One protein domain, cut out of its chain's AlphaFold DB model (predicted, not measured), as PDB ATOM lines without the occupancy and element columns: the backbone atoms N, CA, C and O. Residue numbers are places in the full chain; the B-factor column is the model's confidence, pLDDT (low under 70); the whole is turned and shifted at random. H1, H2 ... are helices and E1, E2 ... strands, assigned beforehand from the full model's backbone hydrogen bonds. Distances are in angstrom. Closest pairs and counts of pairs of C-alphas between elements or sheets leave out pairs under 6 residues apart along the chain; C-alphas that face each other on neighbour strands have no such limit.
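AT A GLANCE: This is residues 4 to 97 of the 366 residues of the protein "Phage phiEco32-like COOH.NH2 ligase-type 2" of Evansella caseinilytica (UniProt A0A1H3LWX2). A strongly twisted sheet of five strands curls round one long helix, H3, which packs over one face, mostly on E4, E1 and E5. Two short helices sit near the two ends of H3: H2, which only grazes the sheet, and H1, which is off the sheet. The printed part has 94 residues, with three named helices and five named strands in the order H1 E1 E2 E3 H2 H3 E4 E5; the sheet runs E3 E2 E1 E4 E5, antiparallel throughout. The class is mixed, helices and strands, in two layers, H3 on one face of the sheet. The whole is compact, with a radius of gyration of the C-alphas of 12.1 A, and rounded, spanning 29 by 26 by 19 A.

HOW THE PARTS SIT: H1, residues 4 to 8, and H3, residues 59 to 72, only just touch, with 3 pairs of C-alphas within 8 A, made by residues 69 to 72 of H3 alone; the closest are those of Ile 6 and Tyr 72, 6.2 A. E1, residues 21 to 28, E2, residues 31 to 39, and E3, residues 44 to 47, form a meander, each strand the antiparallel neighbour of the one before. E1 and E2 are a hairpin at 162 degrees, with N 24 and O 36 within hydrogen-bond range at 2.8 A. E2 bends by 56 degrees at residue 34. E2 and E3 are a hairpin at 143 degrees, with N 45 and O 37 at 2.8 A. H2, residues 50 to 54, only grazes the sheet with residues 50 to 53, and touches H3 only at the corner by their link, where the C-alphas of Val 53 and Gly 59 are closest, 5.1 A. E4, residues 77 to 85, is antiparallel to E1 at 163 degrees, with N 23 and O 82 at 2.9 A. E5, residues 88 to 96, forms a hairpin with E4 at 159 degrees, with N 83 and O 90 at 2.8 A. The closest C-alphas of H3 and E4 are those of Ala 66 and Val 80, 5.7 A. In H1, H2 and H3 every O i to N i+4 pair is within hydrogen-bond range.

IN THESE COORDINATES: C-alpha 4, where H1 begins, is at (-42.678, 18.093, 54.583). E1 is 23.0 A long, E2 23.7 A, H3 20.1 A, E4 26.2 A and E5 24.7 A. H3 begins at C-alpha 59 (-31.998, 34.947, 38.919), and E5 ends at C-alpha 96 (-26.392, 17.659, 51.306).

THE WHOLE: The two C-alphas farthest apart are those of His 4 and Ala 48, 33.2 A. The printed part has no cut. The link from H1 to E1, residues 9 to 20, is long; the other links are tight. The mean pLDDT of the printed part is 89.3, and residue 18 alone is under 70.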
ATOM      1  N   HIS A   4     -41.777  17.567  53.557       73.56
ATOM      2  CA  HIS A   4     -42.678  18.093  54.583       73.56
ATOM      3  C   HIS A   4     -42.234  19.483  55.050       73.56
ATOM      4  O   HIS A   4     -42.999  20.436  54.925       73.56
ATOM      5  N   LEU A   5     -40.955  19.630  55.419       73.50
ATOM      6  CA  LEU A   5     -40.380  20.898  55.891       73.50
ATOM      7  C   LEU A   5     -40.527  22.028  54.862       73.50
ATOM      8  O   LEU A   5     -40.977  23.123  55.170       73.50
ATOM      9  N   ILE A   6     -40.228  21.755  53.593       75.50
ATOM     10  CA  ILE A   6     -40.332  22.755  52.519       75.50
ATOM     11  C   ILE A   6     -41.790  23.219  52.323       75.50
ATOM     12  O   ILE A   6     -42.048  24.408  52.121       75.50
ATOM     13  N   ARG A   7     -42.756  22.294  52.404       77.75
ATOM     14  CA  ARG A   7     -44.185  22.610  52.244       77.75
ATOM     15  C   ARG A   7     -44.751  23.397  53.423       77.75
ATOM     16  O   ARG A   7     -45.573  24.281  53.188       77.75
ATOM     17  N   GLN A   8     -44.294  23.137  54.649       74.56
ATOM     18  CA  GLN A   8     -44.690  23.913  55.835       74.56
ATOM     19  C   GLN A   8     -44.399  25.406  55.667       74.56
ATOM     20  O   GLN A   8     -45.205  26.242  56.067       74.56
ATOM     21  N   HIS A   9     -43.297  25.745  54.995       80.94
ATOM     22  CA  HIS A   9     -42.937  27.127  54.683       80.94
ATOM     23  C   HIS A   9     -43.494  27.635  53.336       80.94
ATOM     24  O   HIS A   9     -42.979  28.596  52.762       80.94
ATOM     25  N   ARG A  10     -44.547  26.995  52.808       80.00
ATOM     26  CA  ARG A  10     -45.248  27.379  51.567       80.00
ATOM     27  C   ARG A  10     -44.353  27.441  50.322       80.00
ATOM     28  O   ARG A  10     -44.636  28.187  49.382       80.00
ATOM     29  N   LEU A  11     -43.275  26.657  50.278       81.75
ATOM     30  CA  LEU A  11     -42.475  26.514  49.064       81.75
ATOM     31  C   LEU A  11     -43.053  25.421  48.159       81.75
ATOM     32  O   LEU A  11     -43.467  24.351  48.607       81.75
ATOM     33  N   THR A  12     -43.052  25.689  46.853       83.62
ATOM     34  CA  THR A  12     -43.551  24.744  45.848       83.62
ATOM     35  C   THR A  12     -42.452  23.760  45.463       83.62
ATOM     36  O   THR A  12     -41.348  24.172  45.109       83.62
ATOM     37  N   ILE A  13     -42.770  22.464  45.489       82.00
ATOM     38  CA  ILE A  13     -41.897  21.379  45.022       82.00
ATOM     39  C   ILE A  13     -42.486  20.806  43.738       82.00
ATOM     40  O   ILE A  13     -43.671  20.472  43.724       82.00
ATOM     41  N   THR A  14     -41.683  20.650  42.685       81.12
ATOM     42  CA  THR A  14     -42.159  20.103  41.404       81.12
ATOM     43  C   THR A  14     -41.246  19.015  40.854       81.12
ATOM     44  O   THR A  14     -40.061  18.947  41.180       81.12
ATOM     45  N   SER A  15     -41.808  18.179  39.981       77.38
ATOM     46  CA  SER A  15     -41.050  17.422  38.983       77.38
ATOM     47  C   SER A  15     -40.666  18.320  37.798       77.38
ATOM     48  O   SER A  15     -41.117  19.469  37.703       77.38
ATOM     49  N   ASP A  16     -39.820  17.797  36.907       72.44
ATOM     50  CA  ASP A  16     -39.355  18.518  35.724       72.44
ATOM     51  C   ASP A  16     -40.516  18.913  34.813       72.44
ATOM     52  O   ASP A  16     -41.307  18.077  34.375       72.44
ATOM     53  N   LYS A  17     -40.597  20.208  34.498       70.75
ATOM     54  CA  LYS A  17     -41.525  20.727  33.487       70.75
ATOM     55  C   LYS A  17     -40.774  21.034  32.193       70.75
ATOM     56  O   LYS A  17     -39.676  21.597  32.233       70.75
ATOM     57  N   LYS A  18     -41.386  20.720  31.044       65.81
ATOM     58  CA  LYS A  18     -40.881  21.126  29.717       65.81
ATOM     59  C   LYS A  18     -40.716  22.657  29.665       65.81
ATOM     60  O   LYS A  18     -41.502  23.378  30.274       65.81
ATOM     61  N   ALA A  19     -39.687  23.137  28.959       70.25
ATOM     62  CA  ALA A  19     -39.327  24.561  28.837       70.25
ATOM     63  C   ALA A  19     -38.987  25.276  30.167       70.25
ATOM     64  O   ALA A  19     -39.366  26.427  30.393       70.25
ATOM     65  N   SER A  20     -38.249  24.600  31.052       80.50
ATOM     66  CA  SER A  20     -37.789  25.184  32.316       80.50
ATOM     67  C   SER A  20     -36.358  25.715  32.245       80.50
ATOM     68  O   SER A  20     -35.501  25.174  31.544       80.50
ATOM     69  N   PHE A  21     -36.109  26.772  33.016       91.50
ATOM     70  CA  PHE A  21     -34.773  27.254  33.347       91.50
ATOM     71  C   PHE A  21     -34.421  26.793  34.761       91.50
ATOM     72  O   PHE A  21     -35.253  26.887  35.667       91.50
ATOM     73  N   PHE A  22     -33.199  26.315  34.957       93.88
ATOM     74  CA  PHE A  22     -32.728  25.811  36.236       93.88
ATOM     75  C   PHE A  22     -31.543  26.617  36.735       93.88
ATOM     76  O   PHE A  22     -30.657  26.993  35.967       93.88
ATOM     77  N   LEU A  23     -31.505  26.806  38.048       96.00
ATOM     78  CA  LEU A  23     -30.338  27.289  38.762       96.00
ATOM     79  C   LEU A  23     -29.906  26.197  39.743       96.00
ATOM     80  O   LEU A  23     -30.707  25.728  40.552       96.00
ATOM     81  N   ILE A  24     -28.651  25.772  39.651       95.81
ATOM     82  CA  ILE A  24     -28.033  24.809  40.559       95.81
ATOM     83  C   ILE A  24     -27.111  25.604  41.475       95.81
ATOM     84  O   ILE A  24     -26.122  26.164  41.007       95.81
ATOM     85  N   VAL A  25     -27.437  25.653  42.763       96.44
ATOM     86  CA  VAL A  25     -26.670  26.384  43.776       96.44
ATOM     87  C   VAL A  25     -26.050  25.381  44.726       96.44
ATOM     88  O   VAL A  25     -26.767  24.623  45.380       96.44
ATOM     89  N   THR A  26     -24.725  25.379  44.813       96.50
ATOM     90  CA  THR A  26     -23.995  24.620  45.831       96.50
ATOM     91  C   THR A  26     -23.312  25.598  46.762       96.50
ATOM     92  O   THR A  26     -22.717  26.573  46.301       96.50
ATOM     93  N   GLY A  27     -23.380  25.362  48.064       95.19
ATOM     94  CA  GLY A  27     -22.771  26.275  49.014       95.19
ATOM     95  C   GLY A  27     -22.788  25.786  50.445       95.19
ATOM     96  O   GLY A  27     -23.125  24.633  50.741       95.19
ATOM     97  N   LYS A  28     -22.406  26.698  51.337       94.94
ATOM     98  CA  LYS A  28     -22.414  26.486  52.779       94.94
ATOM     99  C   LYS A  28     -23.122  27.646  53.480       94.94
ATOM    100  O   LYS A  28     -22.841  28.792  53.154       94.94
ATOM    101  N   GLU A  29     -23.985  27.372  54.455       93.88
ATOM    102  CA  GLU A  29     -24.797  28.373  55.163       93.88
ATOM    103  C   GLU A  29     -25.598  29.240  54.174       93.88
ATOM    104  O   GLU A  29     -26.310  28.725  53.320       93.88
ATOM    105  N   PHE A  30     -25.444  30.561  54.236       93.56
ATOM    106  CA  PHE A  30     -25.979  31.502  53.258       93.56
ATOM    107  C   PHE A  30     -24.919  31.938  52.235       93.56
ATOM    108  O   PHE A  30     -25.054  32.987  51.626       93.56
ATOM    109  N   SER A  31     -23.853  31.162  52.029       92.69
ATOM    110  CA  SER A  31     -22.768  31.473  51.089       92.69
ATOM    111  C   SER A  31     -22.771  30.496  49.902       92.69
ATOM    112  O   SER A  31     -22.286  29.363  50.030       92.69
ATOM    113  N   PRO A  32     -23.338  30.893  48.745       92.81
ATOM    114  CA  PRO A  32     -23.173  30.169  47.491       92.81
ATOM    115  C   PRO A  32     -21.692  30.092  47.116       92.81
ATOM    116  O   PRO A  32     -20.997  31.103  47.113       92.81
ATOM    117  N   GLN A  33     -21.221  28.896  46.786       92.38
ATOM    118  CA  GLN A  33     -19.847  28.645  46.339       92.38
ATOM    119  C   GLN A  33     -19.784  28.414  44.834       92.38
ATOM    120  O   GLN A  33     -18.853  28.862  44.173       92.38
ATOM    121  N   THR A  34     -20.777  27.711  44.288       94.62
ATOM    122  CA  THR A  34     -20.937  27.545  42.846       94.62
ATOM    123  C   THR A  34     -22.387  27.761  42.458       94.62
ATOM    124  O   THR A  34     -23.318  27.323  43.145       94.62
ATOM    125  N   ILE A  35     -22.577  28.449  41.336       95.69
ATOM    126  CA  ILE A  35     -23.886  28.670  40.736       95.69
ATOM    127  C   ILE A  35     -23.785  28.278  39.270       95.69
ATOM    128  O   ILE A  35     -22.865  28.690  38.569       95.69
ATOM    129  N   SER A  36     -24.701  27.441  38.802       95.62
ATOM    130  CA  SER A  36     -24.782  27.056  37.392       95.62
ATOM    131  C   SER A  36     -26.193  27.262  36.867       95.62
ATOM    132  O   SER A  36     -27.163  26.901  37.532       95.62
ATOM    133  N   ALA A  37     -26.301  27.831  35.672       94.19
ATOM    134  CA  ALA A  37     -27.541  27.894  34.918       94.19
ATOM    135  C   ALA A  37     -27.645  26.657  34.025       94.19
ATOM    136  O   ALA A  37     -26.664  26.265  33.396       94.19
ATOM    137  N   ALA A  38     -28.829  26.058  33.950       91.12
ATOM    138  CA  ALA A  38     -29.101  24.984  33.007       91.12
ATOM    139  C   ALA A  38     -30.438  25.195  32.295       91.12
ATOM    140  O   ALA A  38     -31.391  25.723  32.875       91.12
ATOM    141  N   THR A  39     -30.518  24.782  31.034       83.88
ATOM    142  CA  THR A  39     -31.768  24.798  30.261       83.88
ATOM    143  C   THR A  39     -32.370  23.399  30.163       83.88
ATOM    144  O   THR A  39     -31.728  22.401  30.493       83.88
ATOM    145  N   ALA A  40     -33.613  23.305  29.685       74.19
ATOM    146  CA  ALA A  40     -34.281  22.021  29.472       74.19
ATOM    147  C   ALA A  40     -33.539  21.102  28.478       74.19
ATOM    148  O   ALA A  40     -33.723  19.892  28.523       74.19
ATOM    149  N   GLN A  41     -32.693  21.667  27.609       73.94
ATOM    150  CA  GLN A  41     -31.851  20.944  26.651       73.94
ATOM    151  C   GLN A  41     -30.571  20.356  27.275       73.94
ATOM    152  O   GLN A  41     -29.788  19.735  26.569       73.94
ATOM    153  N   GLY A  42     -30.335  20.552  28.577       73.81
ATOM    154  CA  GLY A  42     -29.214  19.935  29.295       73.81
ATOM    155  C   GLY A  42     -27.897  20.715  29.258       73.81
ATOM    156  O   GLY A  42     -26.948  20.312  29.922       73.81
ATOM    157  N   ASN A  43     -27.833  21.856  28.566       83.25
ATOM    158  CA  ASN A  43     -26.649  22.714  28.579       83.25
ATOM    159  C   ASN A  43     -26.473  23.342  29.966       83.25
ATOM    160  O   ASN A  43     -27.320  24.132  30.389       83.25
ATOM    161  N   ILE A  44     -25.383  23.002  30.658       89.50
ATOM    162  CA  ILE A  44     -25.019  23.569  31.961       89.50
ATOM    163  C   ILE A  44     -23.900  24.588  31.758       89.50
ATOM    164  O   ILE A  44     -22.843  24.266  31.224       89.50
ATOM    165  N   ARG A  45     -24.118  25.814  32.232       92.69
ATOM    166  CA  ARG A  45     -23.121  26.883  32.259       92.69
ATOM    167  C   ARG A  45     -22.865  27.302  33.700       92.69
ATOM    168  O   ARG A  45     -23.780  27.774  34.376       92.69
ATOM    169  N   GLN A  46     -21.623  27.181  34.153       93.31
ATOM    170  CA  GLN A  46     -21.202  27.771  35.420       93.31
ATOM    171  C   GLN A  46     -21.181  29.301  35.297       93.31
ATOM    172  O   GLN A  46     -20.725  29.844  34.291       93.31
ATOM    173  N   LEU A  47     -21.712  29.984  36.306       92.25
ATOM    174  CA  LEU A  47     -21.761  31.441  36.385       92.25
ATOM    175  C   LEU A  47     -20.633  31.933  37.287       92.25
ATOM    176  O   LEU A  47     -20.361  31.319  38.321       92.25
ATOM    177  N   ALA A  48     -19.972  33.016  36.888       85.69
ATOM    178  CA  ALA A  48     -18.773  33.532  37.545       85.69
ATOM    179  C   ALA A  48     -19.065  34.310  38.840       85.69
ATOM    180  O   ALA A  48     -18.196  34.424  39.704       85.69
ATOM    181  N   SER A  49     -20.264  34.886  38.960       86.81
ATOM    182  CA  SER A  49     -20.635  35.761  40.074       86.81
ATOM    183  C   SER A  49     -22.153  35.871  40.250       86.81
ATOM    184  O   SER A  49     -22.933  35.520  39.361       86.81
ATOM    185  N   LEU A  50     -22.585  36.431  41.385       86.44
ATOM    186  CA  LEU A  50     -23.989  36.807  41.602       86.44
ATOM    187  C   LEU A  50     -24.470  37.881  40.611       86.44
ATOM    188  O   LEU A  50     -25.651  37.908  40.275       86.44
ATOM    189  N   ASP A  51     -23.580  38.729  40.094       87.88
ATOM    190  CA  ASP A  51     -23.960  39.733  39.095       87.88
ATOM    191  C   ASP A  51     -24.295  39.102  37.743       87.88
ATOM    192  O   ASP A  51     -25.211  39.563  37.064       87.88
ATOM    193  N   GLU A  52     -23.638  37.999  37.369       91.31
ATOM    194  CA  GLU A  52     -24.069  37.220  36.206       91.31
ATOM    195  C   GLU A  52     -25.438  36.578  36.430       91.31
ATOM    196  O   GLU A  52     -26.263  36.559  35.517       91.31
ATOM    197  N   VAL A  53     -25.711  36.093  37.646       91.19
ATOM    198  CA  VAL A  53     -27.018  35.525  38.002       91.19
ATOM    199  C   VAL A  53     -28.128  36.563  37.832       91.19
ATOM    200  O   VAL A  53     -29.176  36.251  37.268       91.19
ATOM    201  N   ARG A  54     -27.897  37.812  38.253       89.69
ATOM    202  CA  ARG A  54     -28.870  38.918  38.156       89.69
ATOM    203  C   ARG A  54     -29.258  39.284  36.722       89.69
ATOM    204  O   ARG A  54     -30.310  39.881  36.522       89.69
ATOM    205  N   ARG A  55     -28.457  38.901  35.720       90.88
ATOM    206  CA  ARG A  55     -28.795  39.090  34.297       90.88
ATOM    207  C   ARG A  55     -29.902  38.146  33.827       90.88
ATOM    208  O   ARG A  55     -30.544  38.413  32.815       90.88
ATOM    209  N   TYR A  56     -30.136  37.047  34.543       91.69
ATOM    210  CA  TYR A  56     -31.240  36.142  34.252       91.69
ATOM    211  C   TYR A  56     -32.531  36.647  34.887       91.69
ATOM    212  O   TYR A  56     -32.555  37.094  36.035       91.69
ATOM    213  N   TYR A  57     -33.638  36.507  34.158       91.31
ATOM    214  CA  TYR A  57     -34.958  36.818  34.692       91.31
ATOM    215  C   TYR A  57     -35.244  35.989  35.955       91.31
ATOM    216  O   TYR A  57     -35.276  34.756  35.891       91.31
ATOM    217  N   LEU A  58     -35.470  36.681  37.075       92.44
ATOM    218  CA  LEU A  58     -35.637  36.130  38.426       92.44
ATOM    219  C   LEU A  58     -34.410  35.391  38.993       92.44
ATOM    220  O   LEU A  58     -34.546  34.567  39.896       92.44
ATOM    221  N   GLY A  59     -33.207  35.639  38.468       94.38
ATOM    222  CA  GLY A  59     -31.998  34.947  38.919       94.38
ATOM    223  C   GLY A  59     -31.690  35.177  40.403       94.38
ATOM    224  O   GLY A  59     -31.360  34.226  41.110       94.38
ATOM    225  N   GLN A  60     -31.850  36.412  40.893       93.94
ATOM    226  CA  GLN A  60     -31.653  36.731  42.312       93.94
ATOM    227  C   GLN A  60     -32.674  35.994  43.186       93.94
ATOM    228  O   GLN A  60     -32.299  35.364  44.167       93.94
ATOM    229  N   GLU A  61     -33.951  36.005  42.802       94.25
ATOM    230  CA  GLU A  61     -35.021  35.311  43.519       94.25
ATOM    231  C   GLU A  61     -34.806  33.793  43.537       94.25
ATOM    232  O   GLU A  61     -35.139  33.137  44.522       94.25
ATOM    233  N   MET A  62     -34.224  33.219  42.479       96.00
ATOM    234  CA  MET A  62     -33.847  31.804  42.458       96.00
ATOM    235  C   MET A  62     -32.727  31.489  43.455       96.00
ATOM    236  O   MET A  62     -32.785  30.444  44.100       96.00
ATOM    237  N   VAL A  63     -31.733  32.370  43.616       96.19
ATOM    238  CA  VAL A  63     -30.693  32.212  44.650       96.19
ATOM    239  C   VAL A  63     -31.297  32.354  46.042       96.19
ATOM    240  O   VAL A  63     -31.093  31.471  46.871       96.19
ATOM    241  N   ASP A  64     -32.081  33.405  46.284       95.44
ATOM    242  CA  ASP A  64     -32.737  33.651  47.575       95.44
ATOM    243  C   ASP A  64     -33.596  32.430  47.979       95.44
ATOM    244  O   ASP A  64     -33.518  31.936  49.106       95.44
ATOM    245  N   LEU A  65     -34.345  31.864  47.023       95.56
ATOM    246  CA  LEU A  65     -35.148  30.656  47.217       95.56
ATOM    247  C   LEU A  65     -34.292  29.404  47.486       95.56
ATOM    248  O   LEU A  65     -34.690  28.554  48.285       95.56
ATOM    249  N   ALA A  66     -33.123  29.278  46.854       96.56
ATOM    250  CA  ALA A  66     -32.198  28.176  47.116       96.56
ATOM    251  C   ALA A  66     -31.658  28.214  48.554       96.56
ATOM    252  O   ALA A  66     -31.678  27.193  49.245       96.56
ATOM    253  N   LEU A  67     -31.224  29.394  49.010       96.19
ATOM    254  CA  LEU A  67     -30.734  29.616  50.372       96.19
ATOM    255  C   LEU A  67     -31.820  29.313  51.404       96.19
ATOM    256  O   LEU A  67     -31.593  28.579  52.364       96.19
ATOM    257  N   GLN A  68     -33.029  29.813  51.157       95.19
ATOM    258  CA  GLN A  68     -34.179  29.579  52.017       95.19
ATOM    259  C   GLN A  68     -34.547  28.090  52.100       95.19
ATOM    260  O   GLN A  68     -34.815  27.577  53.185       95.19
ATOM    261  N   ALA A  69     -34.508  27.357  50.983       95.50
ATOM    262  CA  ALA A  69     -34.759  25.920  50.995       95.50
ATOM    263  C   ALA A  69     -33.695  25.146  51.787       95.50
ATOM    264  O   ALA A  69     -34.052  24.241  52.539       95.50
ATOM    265  N   ALA A  70     -32.415  25.511  51.659       96.12
ATOM    266  CA  ALA A  70     -31.336  24.911  52.443       96.12
ATOM    267  C   ALA A  70     -31.502  25.169  53.950       96.12
ATOM    268  O   ALA A  70     -31.285  24.257  54.751       96.12
ATOM    269  N   TYR A  71     -31.927  26.380  54.322       95.88
ATOM    270  CA  TYR A  71     -32.244  26.754  55.700       95.88
ATOM    271  C   TYR A  71     -33.397  25.909  56.262       95.88
ATOM    272  O   TYR A  71     -33.243  25.265  57.298       95.88
ATOM    273  N   TYR A  72     -34.511  25.796  55.534       94.06
ATOM    274  CA  TYR A  72     -35.670  25.008  55.974       94.06
ATOM    275  C   TYR A  72     -35.383  23.514  56.105       94.06
ATOM    276  O   TYR A  72     -35.914  22.859  56.999       94.06
ATOM    277  N   THR A  73     -34.536  22.950  55.240       92.44
ATOM    278  CA  THR A  73     -34.135  21.538  55.341       92.44
ATOM    279  C   THR A  73     -32.930  21.315  56.245       92.44
ATOM    280  O   THR A  73     -32.427  20.192  56.297       92.44
ATOM    281  N   ARG A  74     -32.428  22.366  56.910       92.38
ATOM    282  CA  ARG A  74     -31.231  22.343  57.765       92.38
ATOM    283  C   ARG A  74     -30.059  21.639  57.123       92.38
ATOM    284  O   ARG A  74     -29.437  20.733  57.670       92.38
ATOM    285  N   THR A  75     -29.793  22.041  55.896       94.56
ATOM    286  CA  THR A  75     -28.719  21.493  55.088       94.56
ATOM    287  C   THR A  75     -27.639  22.567  54.947       94.56
ATOM    288  O   THR A  75     -27.557  23.214  53.908       94.56
ATOM    289  N   PRO A  76     -26.801  22.804  55.979       92.69
ATOM    290  CA  PRO A  76     -25.827  23.896  55.972       92.69
ATOM    291  C   PRO A  76     -24.718  23.688  54.946       92.69
ATOM    292  O   PRO A  76     -24.001  24.627  54.650       92.69
ATOM    293  N   ARG A  77     -24.542  22.487  54.388       95.75
ATOM    294  CA  ARG A  77     -23.777  22.253  53.155       95.75
ATOM    295  C   ARG A  77     -24.738  21.716  52.120       95.75
ATOM    296  O   ARG A  77     -25.104  20.548  52.194       95.75
ATOM    297  N   TYR A  78     -25.166  22.545  51.185       95.44
ATOM    298  CA  TYR A  78     -26.286  22.222  50.312       95.44
ATOM    299  C   TYR A  78     -25.881  22.170  48.851       95.44
ATOM    300  O   TYR A  78     -24.971  22.860  48.400       95.44
ATOM    301  N   ARG A  79     -26.657  21.386  48.109       96.50
ATOM    302  CA  ARG A  79     -26.871  21.526  46.678       96.50
ATOM    303  C   ARG A  79     -28.373  21.631  46.444       96.50
ATOM    304  O   ARG A  79     -29.112  20.676  46.698       96.50
ATOM    305  N   VAL A  80     -28.820  22.785  45.966       96.31
ATOM    306  CA  VAL A  80     -30.229  23.064  45.680       96.31
ATOM    307  C   VAL A  80     -30.404  23.294  44.189       96.31
ATOM    308  O   VAL A  80     -29.655  24.048  43.576       96.31
ATOM    309  N   ILE A  81     -31.405  22.637  43.604       95.25
ATOM    310  CA  ILE A  81     -31.842  22.911  42.236       95.25
ATOM    311  C   ILE A  81     -33.163  23.666  42.310       95.25
ATOM    312  O   ILE A  81     -34.162  23.137  42.809       95.25
ATOM    313  N   VAL A  82     -33.161  24.884  41.779       95.94
ATOM    314  CA  VAL A  82     -34.342  25.735  41.650       95.94
ATOM    315  C   VAL A  82     -34.792  25.738  40.197       95.94
ATOM    316  O   VAL A  82     -33.977  25.887  39.289       95.94
ATOM    317  N   GLN A  83     -36.091  25.572  39.980       94.25
ATOM    318  CA  GLN A  83     -36.728  25.577  38.669       94.25
ATOM    319  C   GLN A  83     -37.578  26.839  38.504       94.25
ATOM    320  O   GLN A  83     -38.403  27.154  39.366       94.25
ATOM    321  N   ARG A  84     -37.418  27.515  37.362       93.56
ATOM    322  CA  ARG A  84     -38.276  28.611  36.904       93.56
ATOM    323  C   ARG A  84     -39.058  28.197  35.659       93.56
ATOM    324  O   ARG A  84     -38.471  27.786  34.657       93.56
ATOM    325  N   THR A  85     -40.371  28.411  35.694       90.69
ATOM    326  CA  THR A  85     -41.276  28.258  34.544       90.69
ATOM    327  C   THR A  85     -42.090  29.546  34.396       90.69
ATOM    328  O   THR A  85     -42.985  29.828  35.193       90.69
ATOM    329  N   GLY A  86     -41.744  30.385  33.415       88.62
ATOM    330  CA  GLY A  86     -42.293  31.742  33.317       88.62
ATOM    331  C   GLY A  86     -41.921  32.583  34.545       88.62
ATOM    332  O   GLY A  86     -40.735  32.831  34.777       88.62
ATOM    333  N   LYS A  87     -42.930  33.001  35.324       88.62
ATOM    334  CA  LYS A  87     -42.770  33.732  36.599       88.62
ATOM    335  C   LYS A  87     -42.780  32.828  37.838       88.62
ATOM    336  O   LYS A  87     -42.508  33.307  38.932       88.62
ATOM    337  N   ALA A  88     -43.130  31.550  37.686       90.00
ATOM    338  CA  ALA A  88     -43.237  30.626  38.807       90.00
ATOM    339  C   ALA A  88     -41.862  30.058  39.172       90.00
ATOM    340  O   ALA A  88     -41.127  29.609  38.288       90.00
ATOM    341  N   LEU A  89     -41.548  30.050  40.470       93.25
ATOM    342  CA  LEU A  89     -40.333  29.471  41.042       93.25
ATOM    343  C   LEU A  89     -40.683  28.263  41.913       93.25
ATOM    344  O   LEU A  89     -41.694  28.261  42.614       93.25
ATOM    345  N   SER A  90     -39.843  27.234  41.879       92.94
ATOM    346  CA  SER A  90     -40.049  26.005  42.648       92.94
ATOM    347  C   SER A  90     -38.736  25.302  42.970       92.94
ATOM    348  O   SER A  90     -37.744  25.450  42.257       92.94
ATOM    349  N   ILE A  91     -38.733  24.523  44.048       94.62
ATOM    350  CA  ILE A  91     -37.610  23.673  44.435       94.62
ATOM    351  C   ILE A  91     -37.765  22.313  43.759       94.62
ATOM    352  O   ILE A  91     -38.754  21.614  43.975       94.62
ATOM    353  N   ARG A  92     -36.764  21.907  42.977       91.88
ATOM    354  CA  ARG A  92     -36.710  20.562  42.390       91.88
ATOM    355  C   ARG A  92     -36.070  19.571  43.355       91.88
ATOM    356  O   ARG A  92     -36.596  18.484  43.583       91.88
ATOM    357  N   SER A  93     -34.935  19.945  43.941       92.19
ATOM    358  CA  SER A  93     -34.219  19.087  44.884       92.19
ATOM    359  C   SER A  93     -33.392  19.890  45.873       92.19
ATOM    360  O   SER A  93     -32.751  20.864  45.483       92.19
ATOM    361  N   VAL A  94     -33.323  19.398  47.108       94.19
ATOM    362  CA  VAL A  94     -32.337  19.803  48.114       94.19
ATOM    363  C   VAL A  94     -31.593  18.556  48.571       94.19
ATOM    364  O   VAL A  94     -32.225  17.560  48.942       94.19
ATOM    365  N   ALA A  95     -30.266  18.604  48.520       93.88
ATOM    366  CA  ALA A  95     -29.387  17.535  48.972       93.88
ATOM    367  C   ALA A  95     -28.224  18.113  49.778       93.88
ATOM    368  O   ALA A  95     -27.810  19.250  49.542       93.88
ATOM    369  N   SER A  96     -27.673  17.317  50.697       91.50
ATOM    370  CA  SER A  96     -26.392  17.659  51.306       91.50
ATOM    371  C   SER A  96     -25.318  17.596  50.231       91.50
ATOM    372  O   SER A  96     -25.172  16.579  49.554       91.50
ATOM    373  N   ALA A  97     -24.555  18.670  50.069       84.62
ATOM    374  CA  ALA A  97     -23.331  18.595  49.292       84.62
ATOM    375  C   ALA A  97     -22.314  17.769  50.094       84.62
ATOM    376  O   ALA A  97     -22.108  18.023  51.286       84.62
TER     377      ALA A  97